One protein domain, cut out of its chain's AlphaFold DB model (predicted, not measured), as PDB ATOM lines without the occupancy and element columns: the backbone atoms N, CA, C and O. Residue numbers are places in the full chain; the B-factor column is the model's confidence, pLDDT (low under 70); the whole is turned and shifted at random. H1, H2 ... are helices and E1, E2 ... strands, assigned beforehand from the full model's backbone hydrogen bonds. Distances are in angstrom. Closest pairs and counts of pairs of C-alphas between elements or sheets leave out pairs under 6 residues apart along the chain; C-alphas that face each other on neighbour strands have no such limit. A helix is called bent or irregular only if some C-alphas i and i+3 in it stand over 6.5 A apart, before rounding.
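This is residues 4 to 98 of the 134 residues of an uncharacterized protein of Salmonella enterica I (UniProt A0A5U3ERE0). A loose-knit head of four helices has a long two-stranded hairpin, E1 and E2, whose base packs on the end of H4 and the start of H3, while its loop sticks out far from the head with residues 81 to 87. In the head H3 and H4 form a helical hairpin; the short H1 comes near both of them, and H2 comes near H3. The printed part has 95 residues with four named helices and then two named strands, in the order H1 H2 H3 H4 E1 E2; the sheet, E1 - E2, is antiparallel and the class is mixed, helices and strands. The whole is only just compact, close to loose, with a radius of gyration of the C-alphas of 14.5 A, and elongated, spanning 45 by 25 by 25 A, the hairpin's loop making the length.

H1 is residues 5 to 12, 10.4 A long, and begins at C-alpha 5 (-58.942, 24.318, -3.108). H2 is residues 16 to 26, 15.0 A, and H3 is residues 33 to 45, 11.2 A. H2 is irregular, only just, with C-alphas 17 and 20 6.7 A apart; H3 is irregular, with C-alphas 40 and 43 9.7 A apart. H4, residues 49 to 64, is 22.4 A long and ends at C-alpha 64 (-59.991, 14.553, 11.706). E1 is residues 69 to 77, 22.4 A, and bends by 61 degrees at residue 74. E2, residues 91 to 98, is 20.8 A long and ends at C-alpha 98 (-48.350, 15.723, 9.173).

H1 is close to but not clearly touching H3, the closest C-alphas being those of Ile 10 and Val 36, 7.5 A apart. H2 is close to but not clearly touching H3, at Ile 26 and Gly 35, whose C-alphas are 5.3 A apart. H3 and H4, a helical hairpin, touch, with the closest C-alphas, those of Ala 37 and Thr 55, 5.8 A apart; they run opposite ways at a tilt of 37 degrees, only just steep. The closest C-alphas of H4 and E1, Val 63 and Glu 69, are 5.5 A apart, and those of H3 and E2, Val 33 and Ser 96, 6.9 A. E1 and E2 are antiparallel neighbours in a hairpin, at 157 degrees, with N 73 and O 95 at 2.8 A and N 91 and O 77 at 2.9 A within hydrogen-bond range. Residues 31 to 32 also pair, antiparallel, with residues 97 to 98 of E2. H2 is apart from H4, E1 and E2. Every O i to N i+4 pair is within range in H1 and H4, against 5 of 7 in H2 and 6 of 9 in H3.

The two C-alphas farthest apart, those of Thr 4 and Asn 85, are 46.2 A apart. The printed part has no cut. The link from E1 to E2, 13 residues, is long. The mean pLDDT of the printed part is 73.5, and residues 43 to 49 and 73 to 95 are under 70.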
ATOM      1  N   THR A   4     -61.930  21.642  -0.275       84.88
ATOM      2  CA  THR A   4     -61.650  23.020  -0.707       84.88
ATOM      3  C   THR A   4     -60.352  23.081  -1.510       84.88
ATOM      4  O   THR A   4     -59.502  22.199  -1.384       84.88
ATOM      5  N   SER A   5     -60.162  24.137  -2.307       83.25
ATOM      6  CA  SER A   5     -58.942  24.318  -3.108       83.25
ATOM      7  C   SER A   5     -57.670  24.251  -2.257       83.25
ATOM      8  O   SER A   5     -56.723  23.586  -2.651       83.25
ATOM      9  N   ARG A   6     -57.693  24.809  -1.037       81.38
ATOM     10  CA  ARG A   6     -56.565  24.723  -0.089       81.38
ATOM     11  C   ARG A   6     -56.252  23.294   0.357       81.38
ATOM     12  O   ARG A   6     -55.093  22.947   0.514       81.38
ATOM     13  N   LYS A   7     -57.271  22.454   0.574       83.31
ATOM     14  CA  LYS A   7     -57.049  21.046   0.949       83.31
ATOM     15  C   LYS A   7     -56.454  20.252  -0.215       83.31
ATOM     16  O   LYS A   7     -55.583  19.425   0.014       83.31
ATOM     17  N   LYS A   8     -56.888  20.534  -1.450       86.56
ATOM     18  CA  LYS A   8     -56.299  19.944  -2.666       86.56
ATOM     19  C   LYS A   8     -54.840  20.353  -2.849       86.56
ATOM     20  O   LYS A   8     -54.014  19.509  -3.151       86.56
ATOM     21  N   GLU A   9     -54.540  21.627  -2.623       87.38
ATOM     22  CA  GLU A   9     -53.180  22.164  -2.689       87.38
ATOM     23  C   GLU A   9     -52.256  21.481  -1.669       87.38
ATOM     24  O   GLU A   9     -51.205  20.978  -2.045       87.38
ATOM     25  N   ILE A  10     -52.691  21.329  -0.412       86.44
ATOM     26  CA  ILE A  10     -51.920  20.586   0.601       86.44
ATOM     27  C   ILE A  10     -51.675  19.133   0.178       86.44
ATOM     28  O   ILE A  10     -50.562  18.642   0.327       86.44
ATOM     29  N   LEU A  11     -52.690  18.445  -0.355       85.31
ATOM     30  CA  LEU A  11     -52.536  17.068  -0.838       85.31
ATOM     31  C   LEU A  11     -51.563  16.982  -2.018       85.31
ATOM     32  O   LEU A  11     -50.770  16.049  -2.073       85.31
ATOM     33  N   SER A  12     -51.562  17.984  -2.901       86.69
ATOM     34  CA  SER A  12     -50.653  18.025  -4.048       86.69
ATOM     35  C   SER A  12     -49.179  18.088  -3.645       86.69
ATOM     36  O   SER A  12     -48.334  17.679  -4.427       86.69
ATOM     37  N   TYR A  13     -48.837  18.526  -2.430       84.69
ATOM     38  CA  TYR A  13     -47.449  18.490  -1.947       84.69
ATOM     39  C   TYR A  13     -46.940  17.072  -1.665       84.69
ATOM     40  O   TYR A  13     -45.730  16.855  -1.603       84.69
ATOM     41  N   PHE A  14     -47.851  16.113  -1.501       80.00
ATOM     42  CA  PHE A  14     -47.516  14.705  -1.308       80.00
ATOM     43  C   PHE A  14     -47.465  13.915  -2.625       80.00
ATOM     44  O   PHE A  14     -46.976  12.785  -2.615       80.00
ATOM     45  N   ASP A  15     -47.923  14.491  -3.744       82.44
ATOM     46  CA  ASP A  15     -47.804  13.869  -5.067       82.44
ATOM     47  C   ASP A  15     -46.327  13.672  -5.443       82.44
ATOM     48  O   ASP A  15     -45.513  14.565  -5.194       82.44
ATOM     49  N   PRO A  16     -45.952  12.546  -6.074       77.94
ATOM     50  CA  PRO A  16     -44.563  12.247  -6.423       77.94
ATOM     51  C   PRO A  16     -43.941  13.305  -7.342       77.94
ATOM     52  O   PRO A  16     -42.765  13.628  -7.173       77.94
ATOM     53  N   ASP A  17     -44.739  13.896  -8.235       82.69
ATOM     54  CA  ASP A  17     -44.313  14.973  -9.135       82.69
ATOM     55  C   ASP A  17     -43.883  16.228  -8.365       82.69
ATOM     56  O   ASP A  17     -42.935  16.919  -8.740       82.69
ATOM     57  N   ASN A  18     -44.552  16.501  -7.242       81.31
ATOM     58  CA  ASN A  18     -44.270  17.663  -6.411       81.31
ATOM     59  C   ASN A  18     -43.304  17.366  -5.264       81.31
ATOM     60  O   ASN A  18     -42.609  18.254  -4.767       81.31
ATOM     61  N   ARG A  19     -43.212  16.104  -4.852       77.19
ATOM     62  CA  ARG A  19     -42.436  15.677  -3.693       77.19
ATOM     63  C   ARG A  19     -40.962  16.048  -3.810       77.19
ATOM     64  O   ARG A  19     -40.356  16.387  -2.796       77.19
ATOM     65  N   ALA A  20     -40.389  16.007  -5.014       79.31
ATOM     66  CA  ALA A  20     -38.984  16.344  -5.236       79.31
ATOM     67  C   ALA A  20     -38.676  17.809  -4.883       79.31
ATOM     68  O   ALA A  20     -37.749  18.077  -4.118       79.31
ATOM     69  N   TRP A  21     -39.481  18.753  -5.378       82.44
ATOM     70  CA  TRP A  21     -39.270  20.174  -5.095       82.44
ATOM     71  C   TRP A  21     -39.703  20.540  -3.670       82.44
ATOM     72  O   TRP A  21     -38.998  21.286  -2.997       82.44
ATOM     73  N   VAL A  22     -40.785  19.941  -3.158       83.50
ATOM     74  CA  VAL A  22     -41.233  20.133  -1.767       83.50
ATOM     75  C   VAL A  22     -40.159  19.670  -0.778       83.50
ATOM     76  O   VAL A  22     -39.855  20.376   0.180       83.50
ATOM     77  N   THR A  23     -39.530  18.520  -1.037       78.56
ATOM     78  CA  THR A  23     -38.441  17.996  -0.196       78.56
ATOM     79  C   THR A  23     -37.216  18.908  -0.222       78.56
ATOM     80  O   THR A  23     -36.556  19.062   0.803       78.56
ATOM     81  N   SER A  24     -36.931  19.541  -1.363       77.50
ATOM     82  CA  SER A  24     -35.846  20.520  -1.476       77.50
ATOM     83  C   SER A  24     -36.120  21.809  -0.692       77.50
ATOM     84  O   SER A  24     -35.172  22.442  -0.239       77.50
ATOM     85  N   GLU A  25     -37.386  22.200  -0.532       80.50
ATOM     86  CA  GLU A  25     -37.777  23.441   0.151       80.50
ATOM     87  C   GLU A  25     -37.943  23.267   1.665       80.50
ATOM     88  O   GLU A  25     -37.450  24.081   2.445       80.50
ATOM     89  N   ILE A  26     -38.661  22.225   2.099       79.38
ATOM     90  CA  ILE A  26     -39.073  22.054   3.505       79.38
ATOM     91  C   ILE A  26     -38.589  20.744   4.144       79.38
ATOM     92  O   ILE A  26     -38.843  20.502   5.324       79.38
ATOM     93  N   GLY A  27     -37.870  19.910   3.390       77.69
ATOM     94  CA  GLY A  27     -37.420  18.591   3.829       77.69
ATOM     95  C   GLY A  27     -38.430  17.479   3.536       77.69
ATOM     96  O   GLY A  27     -39.541  17.718   3.071       77.69
ATOM     97  N   ALA A  28     -38.022  16.232   3.774       74.38
ATOM     98  CA  ALA A  28     -38.843  15.061   3.477       74.38
ATOM     99  C   ALA A  28     -40.074  14.976   4.408       74.38
ATOM    100  O   ALA A  28     -40.002  15.422   5.556       74.38
ATOM    101  N   PRO A  29     -41.197  14.382   3.954       72.19
ATOM    102  CA  PRO A  29     -42.337  14.118   4.827       72.19
ATOM    103  C   PRO A  29     -41.929  13.191   5.988       72.19
ATOM    104  O   PRO A  29     -41.094  12.304   5.787       72.19
ATOM    105  N   PRO A  30     -42.522  13.355   7.188       77.38
ATOM    106  CA  PRO A  30     -43.725  14.145   7.476       77.38
ATOM    107  C   PRO A  30     -43.465  15.655   7.675       77.38
ATOM    108  O   PRO A  30     -42.518  16.079   8.343       77.38
ATOM    109  N   PHE A  31     -44.339  16.490   7.106       82.50
ATOM    110  CA  PHE A  31     -44.160  17.947   7.057       82.50
ATOM    111  C   PHE A  31     -44.636  18.633   8.343       82.50
ATOM    112  O   PHE A  31     -45.616  18.218   8.958       82.50
ATOM    113  N   ASP A  32     -43.970  19.707   8.761       81.06
ATOM    114  CA  ASP A  32     -44.379  20.520   9.908       81.06
ATOM    115  C   ASP A  32     -45.327  21.667   9.509       81.06
ATOM    116  O   ASP A  32     -45.408  22.076   8.351       81.06
ATOM    117  N   VAL A  33     -46.038  22.232  10.493       82.75
ATOM    118  CA  VAL A  33     -46.958  23.368  10.265       82.75
ATOM    119  C   VAL A  33     -46.242  24.550   9.610       82.75
ATOM    120  O   VAL A  33     -46.815  25.193   8.735       82.75
ATOM    121  N   SER A  34     -45.001  24.839  10.015       78.62
ATOM    122  CA  SER A  34     -44.199  25.921   9.437       78.62
ATOM    123  C   SER A  34     -43.843  25.674   7.975       78.62
ATOM    124  O   SER A  34     -44.020  26.592   7.178       78.62
ATOM    125  N   GLY A  35     -43.409  24.465   7.605       82.31
ATOM    126  CA  GLY A  35     -43.117  24.118   6.214       82.31
ATOM    127  C   GLY A  35     -44.359  24.209   5.331       82.31
ATOM    128  O   GLY A  35     -44.344  24.864   4.293       82.31
ATOM    129  N   VAL A  36     -45.491  23.663   5.780       84.44
ATOM    130  CA  VAL A  36     -46.745  23.761   5.013       84.44
ATOM    131  C   VAL A  36     -47.227  25.213   4.909       84.44
ATOM    132  O   VAL A  36     -47.681  25.647   3.851       84.44
ATOM    133  N   ALA A  37     -47.104  26.001   5.981       84.62
ATOM    134  CA  ALA A  37     -47.469  27.415   5.953       84.62
ATOM    135  C   ALA A  37     -46.558  28.224   5.019       84.62
ATOM    136  O   ALA A  37     -47.038  29.154   4.369       84.62
ATOM    137  N   TRP A  38     -45.275  27.865   4.930       82.81
ATOM    138  CA  TRP A  38     -44.336  28.438   3.971       82.81
ATOM    139  C   TRP A  38     -44.770  28.160   2.533       82.81
ATOM    140  O   TRP A  38     -44.839  29.094   1.743       82.81
ATOM    141  N   LEU A  39     -45.169  26.928   2.212       83.50
ATOM    142  CA  LEU A  39     -45.633  26.581   0.865       83.50
ATOM    143  C   LEU A  39     -46.920  27.323   0.475       83.50
ATOM    144  O   LEU A  39     -47.031  27.838  -0.630       83.50
ATOM    145  N   ILE A  40     -47.881  27.443   1.400       84.31
ATOM    146  CA  ILE A  40     -49.176  28.095   1.129       84.31
ATOM    147  C   ILE A  40     -49.060  29.626   1.066       84.31
ATOM    148  O   ILE A  40     -49.770  30.287   0.307       84.31
ATOM    149  N   HIS A  41     -48.231  30.230   1.920       77.75
ATOM    150  CA  HIS A  41     -48.207  31.685   2.107       77.75
ATOM    151  C   HIS A  41     -46.905  32.359   1.636       77.75
ATOM    152  O   HIS A  41     -46.856  33.594   1.580       77.75
ATOM    153  N   GLY A  42     -45.868  31.596   1.285       72.25
ATOM    154  CA  GLY A  42     -44.550  32.085   0.871       72.25
ATOM    155  C   GLY A  42     -43.887  32.987   1.918       72.25
ATOM    156  O   GLY A  42     -44.163  32.891   3.117       72.25
ATOM    157  N   LEU A  43     -43.082  33.958   1.468       59.66
ATOM    158  CA  LEU A  43     -42.429  34.965   2.325       59.66
ATOM    159  C   LEU A  43     -43.391  35.815   3.177       59.66
ATOM    160  O   LEU A  43     -42.957  36.436   4.145       59.66
ATOM    161  N   LYS A  44     -44.700  35.833   2.885       55.12
ATOM    162  CA  LYS A  44     -45.695  36.547   3.711       55.12
ATOM    163  C   LYS A  44     -45.993  35.838   5.042       55.12
ATOM    164  O   LYS A  44     -46.679  36.416   5.885       55.12
ATOM    165  N   SER A  45     -45.503  34.608   5.226       53.28
ATOM    166  CA  SER A  45     -45.690  33.781   6.430       53.28
ATOM    167  C   SER A  45     -44.746  34.120   7.584       53.28
ATOM    168  O   SER A  45     -45.040  33.769   8.726       53.28
ATOM    169  N   HIS A  46     -43.647  34.827   7.309       50.97
ATOM    170  CA  HIS A  46     -42.535  34.983   8.250       50.97
ATOM    171  C   HIS A  46     -42.871  35.815   9.502       50.97
ATOM    172  O   HIS A  46     -42.153  35.725  10.493       50.97
ATOM    173  N   ASP A  47     -43.970  36.576   9.472       52.25
ATOM    174  CA  ASP A  47     -44.317  37.562  10.506       52.25
ATOM    175  C   ASP A  47     -45.766  37.458  11.021       52.25
ATOM    176  O   ASP A  47     -46.280  38.356  11.689       52.25
ATOM    177  N   LYS A  48     -46.496  36.385  10.679       63.28
ATOM    178  CA  LYS A  48     -47.931  36.290  10.998       63.28
ATOM    179  C   LYS A  48     -48.282  34.955  11.638       63.28
ATOM    180  O   LYS A  48     -48.635  34.000  10.949       63.28
ATOM    181  N   LEU A  49     -48.319  34.945  12.974       69.69
ATOM    182  CA  LEU A  49     -48.928  33.894  13.812       69.69
ATOM    183  C   LEU A  49     -50.287  33.421  13.268       69.69
ATOM    184  O   LEU A  49     -50.591  32.234  13.288       69.69
ATOM    185  N   HIS A  50     -51.077  34.338  12.704       75.19
ATOM    186  CA  HIS A  50     -52.360  34.017  12.082       75.19
ATOM    187  C   HIS A  50     -52.244  33.041  10.893       75.19
ATOM    188  O   HIS A  50     -53.103  32.178  10.721       75.19
ATOM    189  N   CYS A  51     -51.195  33.142  10.069       76.69
ATOM    190  CA  CYS A  51     -50.969  32.225   8.946       76.69
ATOM    191  C   CYS A  51     -50.655  30.811   9.446       76.69
ATOM    192  O   CYS A  51     -51.266  29.850   8.970       76.69
ATOM    193  N   LEU A  52     -49.790  30.693  10.458       77.44
ATOM    194  CA  LEU A  52     -49.484  29.416  11.109       77.44
ATOM    195  C   LEU A  52     -50.731  28.802  11.751       77.44
ATOM    196  O   LEU A  52     -51.051  27.652  11.464       77.44
ATOM    197  N   GLU A  53     -51.496  29.573  12.528       80.44
ATOM    198  CA  GLU A  53     -52.729  29.084  13.159       80.44
ATOM    199  C   GLU A  53     -53.784  28.656  12.132       80.44
ATOM    200  O   GLU A  53     -54.437  27.625  12.296       80.44
ATOM    201  N   SER A  54     -53.938  29.403  11.036       82.38
ATOM    202  CA  SER A  54     -54.874  29.033   9.969       82.38
ATOM    203  C   SER A  54     -54.460  27.741   9.251       82.38
ATOM    204  O   SER A  54     -55.312  26.905   8.928       82.38
ATOM    205  N   THR A  55     -53.152  27.540   9.065       85.25
ATOM    206  CA  THR A  55     -52.589  26.328   8.461       85.25
ATOM    207  C   THR A  55     -52.757  25.141   9.402       85.25
ATOM    208  O   THR A  55     -53.297  24.114   8.993       85.25
ATOM    209  N   ARG A  56     -52.426  25.311  10.689       86.19
ATOM    210  CA  ARG A  56     -52.620  24.302  11.739       86.19
ATOM    211  C   ARG A  56     -54.063  23.817  11.794       86.19
ATOM    212  O   ARG A  56     -54.302  22.617  11.736       86.19
ATOM    213  N   ARG A  57     -55.037  24.734  11.835       86.25
ATOM    214  CA  ARG A  57     -56.471  24.384  11.840       86.25
ATOM    215  C   ARG A  57     -56.886  23.603  10.595       86.25
ATOM    216  O   ARG A  57     -57.726  22.711  10.683       86.25
ATOM    217  N   THR A  58     -56.314  23.935   9.440       87.44
ATOM    218  CA  THR A  58     -56.608  23.232   8.183       87.44
ATOM    219  C   THR A  58     -56.052  21.811   8.207       87.44
ATOM    220  O   THR A  58     -56.776  20.878   7.861       87.44
ATOM    221  N   LEU A  59     -54.811  21.648   8.670       86.19
ATOM    222  CA  LEU A  59     -54.162  20.350   8.832       86.19
ATOM    223  C   LEU A  59     -54.894  19.479   9.860       86.19
ATOM    224  O   LEU A  59     -55.201  18.330   9.574       86.19
ATOM    225  N   GLU A  60     -55.272  20.030  11.017       87.50
ATOM    226  CA  GLU A  60     -56.056  19.302  12.026       87.50
ATOM    227  C   GLU A  60     -57.436  18.885  11.523       87.50
ATOM    228  O   GLU A  60     -57.891  17.787  11.836       87.50
ATOM    229  N   ALA A  61     -58.090  19.720  10.711       86.81
ATOM    230  CA  ALA A  61     -59.318  19.308  10.047       86.81
ATOM    231  C   ALA A  61     -59.040  18.102   9.138       86.81
ATOM    232  O   ALA A  61     -59.666  17.069   9.313       86.81
ATOM    233  N   MET A  62     -58.041  18.184   8.251       86.19
ATOM    234  CA  MET A  62     -57.674  17.074   7.358       86.19
ATOM    235  C   MET A  62     -57.321  15.779   8.105       86.19
ATOM    236  O   MET A  62     -57.662  14.707   7.614       86.19
ATOM    237  N   VAL A  63     -56.719  15.873   9.294       86.50
ATOM    238  CA  VAL A  63     -56.469  14.719  10.171       86.50
ATOM    239  C   VAL A  63     -57.763  14.139  10.729       86.50
ATOM    240  O   VAL A  63     -57.985  12.936  10.652       86.50
ATOM    241  N   LYS A  64     -58.664  14.987  11.239       85.19
ATOM    242  CA  LYS A  64     -59.991  14.553  11.706       85.19
ATOM    243  C   LYS A  64     -60.800  13.882  10.594       85.19
ATOM    244  O   LYS A  64     -61.611  13.002  10.863       85.19
ATOM    245  N   ASP A  65     -60.582  14.314   9.359       83.75
ATOM    246  CA  ASP A  65     -61.235  13.775   8.174       83.75
ATOM    247  C   ASP A  65     -60.546  12.510   7.615       83.75
ATOM    248  O   ASP A  65     -61.028  11.955   6.630       83.75
ATOM    249  N   GLY A  66     -59.435  12.059   8.214       83.12
ATOM    250  CA  GLY A  66     -58.701  10.850   7.819       83.12
ATOM    251  C   GLY A  66     -57.841  10.993   6.558       83.12
ATOM    252  O   GLY A  66     -57.387   9.992   6.017       83.12
ATOM    253  N   LEU A  67     -57.624  12.218   6.068       84.06
ATOM    254  CA  LEU A  67     -56.787  12.479   4.886       84.06
ATOM    255  C   LEU A  67     -55.296  12.551   5.218       84.06
ATOM    256  O   LEU A  67     -54.463  12.355   4.340       84.06
ATOM    257  N   LEU A  68     -54.971  12.908   6.460       85.56
ATOM    258  CA  LEU A  68     -53.609  13.019   6.964       85.56
ATOM    259  C   LEU A  68     -53.520  12.337   8.326       85.56
ATOM    260  O   LEU A  68     -54.487  12.310   9.082       85.56
ATOM    261  N   GLU A  69     -52.332  11.872   8.673       83.56
ATOM    262  CA  GLU A  69     -51.995  11.454  10.026       83.56
ATOM    263  C   GLU A  69     -51.149  12.529  10.706       83.56
ATOM    264  O   GLU A  69     -50.313  13.185  10.079       83.56
ATOM    265  N   LYS A  70     -51.387  12.719  12.006       82.88
ATOM    266  CA  LYS A  70     -50.596  13.606  12.857       82.88
ATOM    267  C   LYS A  70     -49.671  12.764  13.723       82.88
ATOM    268  O   LYS A  70     -50.147  11.991  14.548       82.88
ATOM    269  N   SER A  71     -48.373  13.007  13.609       75.69
ATOM    270  CA  SER A  71     -47.369  12.555  14.568       75.69
ATOM    271  C   SER A  71     -46.865  13.750  15.377       75.69
ATOM    272  O   SER A  71     -46.827  14.876  14.879       75.69
ATOM    273  N   THR A  72     -46.518  13.542  16.644       71.62
ATOM    274  CA  THR A  72     -45.883  14.582  17.464       71.62
ATOM    275  C   THR A  72     -44.438  14.174  17.692       71.62
ATOM    276  O   THR A  72     -44.186  13.154  18.321       71.62
ATOM    277  N   SER A  73     -43.509  14.971  17.175       65.38
ATOM    278  CA  SER A  73     -42.069  14.761  17.317       65.38
ATOM    279  C   SER A  73     -41.509  15.745  18.338       65.38
ATOM    280  O   SER A  73     -41.878  16.920  18.332       65.38
ATOM    281  N   TYR A  74     -40.635  15.278  19.225       62.97
ATOM    282  CA  TYR A  74     -39.894  16.134  20.146       62.97
ATOM    283  C   TYR A  74     -38.574  16.510  19.470       62.97
ATOM    284  O   TYR A  74     -37.717  15.660  19.271       62.97
ATOM    285  N   GLU A  75     -38.441  17.757  19.016       63.16
ATOM    286  CA  GLU A  75     -37.305  18.181  18.187       63.16
ATOM    287  C   GLU A  75     -36.591  19.401  18.762       63.16
ATOM    288  O   GLU A  75     -37.218  20.335  19.269       63.16
ATOM    289  N   ARG A  76     -35.264  19.430  18.603       59.03
ATOM    290  CA  ARG A  76     -34.402  20.545  18.998       59.03
ATOM    291  C   ARG A  76     -34.327  21.589  17.876       59.03
ATOM    292  O   ARG A  76     -33.756  21.314  16.823       59.03
ATOM    293  N   ARG A  77     -34.866  22.800  18.079       58.16
ATOM    294  CA  ARG A  77     -34.788  23.904  17.092       58.16
ATOM    295  C   ARG A  77     -34.057  25.125  17.651       58.16
ATOM    296  O   ARG A  77     -34.160  25.437  18.834       58.16
ATOM    297  N   GLN A  78     -33.307  25.819  16.788       49.75
ATOM    298  CA  GLN A  78     -32.571  27.036  17.152       49.75
ATOM    299  C   GLN A  78     -33.514  28.111  17.706       49.75
ATOM    300  O   GLN A  78     -34.549  28.432  17.114       49.75
ATOM    301  N   ASN A  79     -33.126  28.698  18.835       49.34
ATOM    302  CA  ASN A  79     -33.847  29.800  19.447       49.34
ATOM    303  C   ASN A  79     -33.574  31.092  18.662       49.34
ATOM    304  O   ASN A  79     -32.541  31.734  18.829       49.34
ATOM    305  N   ARG A  80     -34.519  31.514  17.812       49.31
ATOM    306  CA  ARG A  80     -34.390  32.737  16.988       49.31
ATOM    307  C   ARG A  80     -34.238  34.032  17.814       49.31
ATOM    308  O   ARG A  80     -34.021  35.090  17.234       49.31
ATOM    309  N   LYS A  81     -34.369  33.986  19.149       48.00
ATOM    310  CA  LYS A  81     -34.308  35.169  20.023       48.00
ATOM    311  C   LYS A  81     -32.938  35.491  20.625       48.00
ATOM    312  O   LYS A  81     -32.831  36.543  21.249       48.00
ATOM    313  N   GLN A  82     -31.910  34.661  20.460       46.72
ATOM    314  CA  GLN A  82     -30.590  34.950  21.031       46.72
ATOM    315  C   GLN A  82     -29.495  34.833  19.972       46.72
ATOM    316  O   GLN A  82     -28.945  33.778  19.692       46.72
ATOM    317  N   SER A  83     -29.180  35.981  19.377       48.53
ATOM    318  CA  SER A  83     -27.901  36.227  18.726       48.53
ATOM    319  C   SER A  83     -26.824  36.273  19.809       48.53
ATOM    320  O   SER A  83     -26.652  37.308  20.455       48.53
ATOM    321  N   GLY A  84     -26.122  35.174  20.061       43.16
ATOM    322  CA  GLY A  84     -25.066  35.217  21.062       43.16
ATOM    323  C   GLY A  84     -24.360  33.899  21.290       43.16
ATOM    324  O   GLY A  84     -24.823  33.121  22.102       43.16
ATOM    325  N   ASN A  85     -23.196  33.775  20.651       45.22
ATOM    326  CA  ASN A  85     -22.061  32.936  21.032       45.22
ATOM    327  C   ASN A  85     -22.280  31.409  21.079       45.22
ATOM    328  O   ASN A  85     -23.363  30.909  21.338       45.22
ATOM    329  N   GLY A  86     -21.223  30.668  20.747       51.69
ATOM    330  CA  GLY A  86     -21.248  29.210  20.609       51.69
ATOM    331  C   GLY A  86     -21.773  28.458  21.841       51.69
ATOM    332  O   GLY A  86     -21.645  28.938  22.964       51.69
ATOM    333  N   ASP A  87     -22.305  27.258  21.577       52.00
ATOM    334  CA  ASP A  87     -22.831  26.255  22.527       52.00
ATOM    335  C   ASP A  87     -24.282  26.416  23.047       52.00
ATOM    336  O   ASP A  87     -24.626  25.914  24.115       52.00
ATOM    337  N   ASP A  88     -25.189  27.031  22.275       50.72
ATOM    338  CA  ASP A  88     -26.628  27.019  22.607       50.72
ATOM    339  C   ASP A  88     -27.337  25.787  22.005       50.72
ATOM    340  O   ASP A  88     -27.693  25.732  20.820       50.72
ATOM    341  N   TYR A  89     -27.517  24.753  22.830       53.06
ATOM    342  CA  TYR A  89     -28.340  23.584  22.518       53.06
ATOM    343  C   TYR A  89     -29.785  24.069  22.350       53.06
ATOM    344  O   TYR A  89     -30.423  24.448  23.326       53.06
ATOM    345  N   GLY A  90     -30.282  24.095  21.107       53.22
ATOM    346  CA  GLY A  90     -31.607  24.631  20.771       53.22
ATOM    347  C   GLY A  90     -32.751  24.150  21.679       53.22
ATOM    348  O   GLY A  90     -32.655  23.149  22.383       53.22
ATOM    349  N   VAL A  91     -33.880  24.854  21.650       54.66
ATOM    350  CA  VAL A  91     -35.022  24.537  22.515       54.66
ATOM    351  C   VAL A  91     -35.724  23.285  22.001       54.66
ATOM    352  O   VAL A  91     -36.092  23.202  20.825       54.66
ATOM    353  N   TRP A  92     -35.949  22.334  22.901       56.38
ATOM    354  CA  TRP A  92     -36.790  21.178  22.635       56.38
ATOM    355  C   TRP A  92     -38.257  21.594  22.531       56.38
ATOM    356  O   TRP A  92     -38.845  22.119  23.478       56.38
ATOM    357  N   CYS A  93     -38.852  21.364  21.367       60.22
ATOM    358  CA  CYS A  93     -40.229  21.720  21.066       60.22
ATOM    359  C   CYS A  93     -41.021  20.477  20.653       60.22
ATOM    360  O   CYS A  93     -40.549  19.666  19.858       60.22
ATOM    361  N   TYR A  94     -42.265  20.377  21.124       63.53
ATOM    362  CA  TYR A  94     -43.238  19.450  20.550       63.53
ATOM    363  C   TYR A  94     -43.689  19.980  19.186       63.53
ATOM    364  O   TYR A  94     -44.405  20.980  19.097       63.53
ATOM    365  N   VAL A  95     -43.269  19.312  18.115       67.50
ATOM    366  CA  VAL A  95     -43.602  19.657  16.734       67.50
ATOM    367  C   VAL A  95     -44.644  18.678  16.216       67.50
ATOM    368  O   VAL A  95     -44.447  17.468  16.195       67.50
ATOM    369  N   SER A  96     -45.782  19.212  15.778       79.69
ATOM    370  CA  SER A  96     -46.781  18.423  15.056       79.69
ATOM    371  C   SER A  96     -46.340  18.244  13.605       79.69
ATOM    372  O   SER A  96     -46.202  19.227  12.870       79.69
ATOM    373  N   ARG A  97     -46.126  16.991  13.217       82.56
ATOM    374  CA  ARG A  97     -45.756  16.533  11.882       82.56
ATOM    375  C   ARG A  97     -46.972  15.884  11.218       82.56
ATOM    376  O   ARG A  97     -47.706  15.143  11.866       82.56
ATOM    377  N   TYR A  98     -47.195  16.176   9.943       84.19
ATOM    378  CA  TYR A  98     -48.350  15.723   9.173       84.19
ATOM    379  C   TYR A  98     -47.882  14.942   7.948       84.19
ATOM    380  O   TYR A  98     -47.061  15.429   7.166       84.19
TER     381      TYR A  98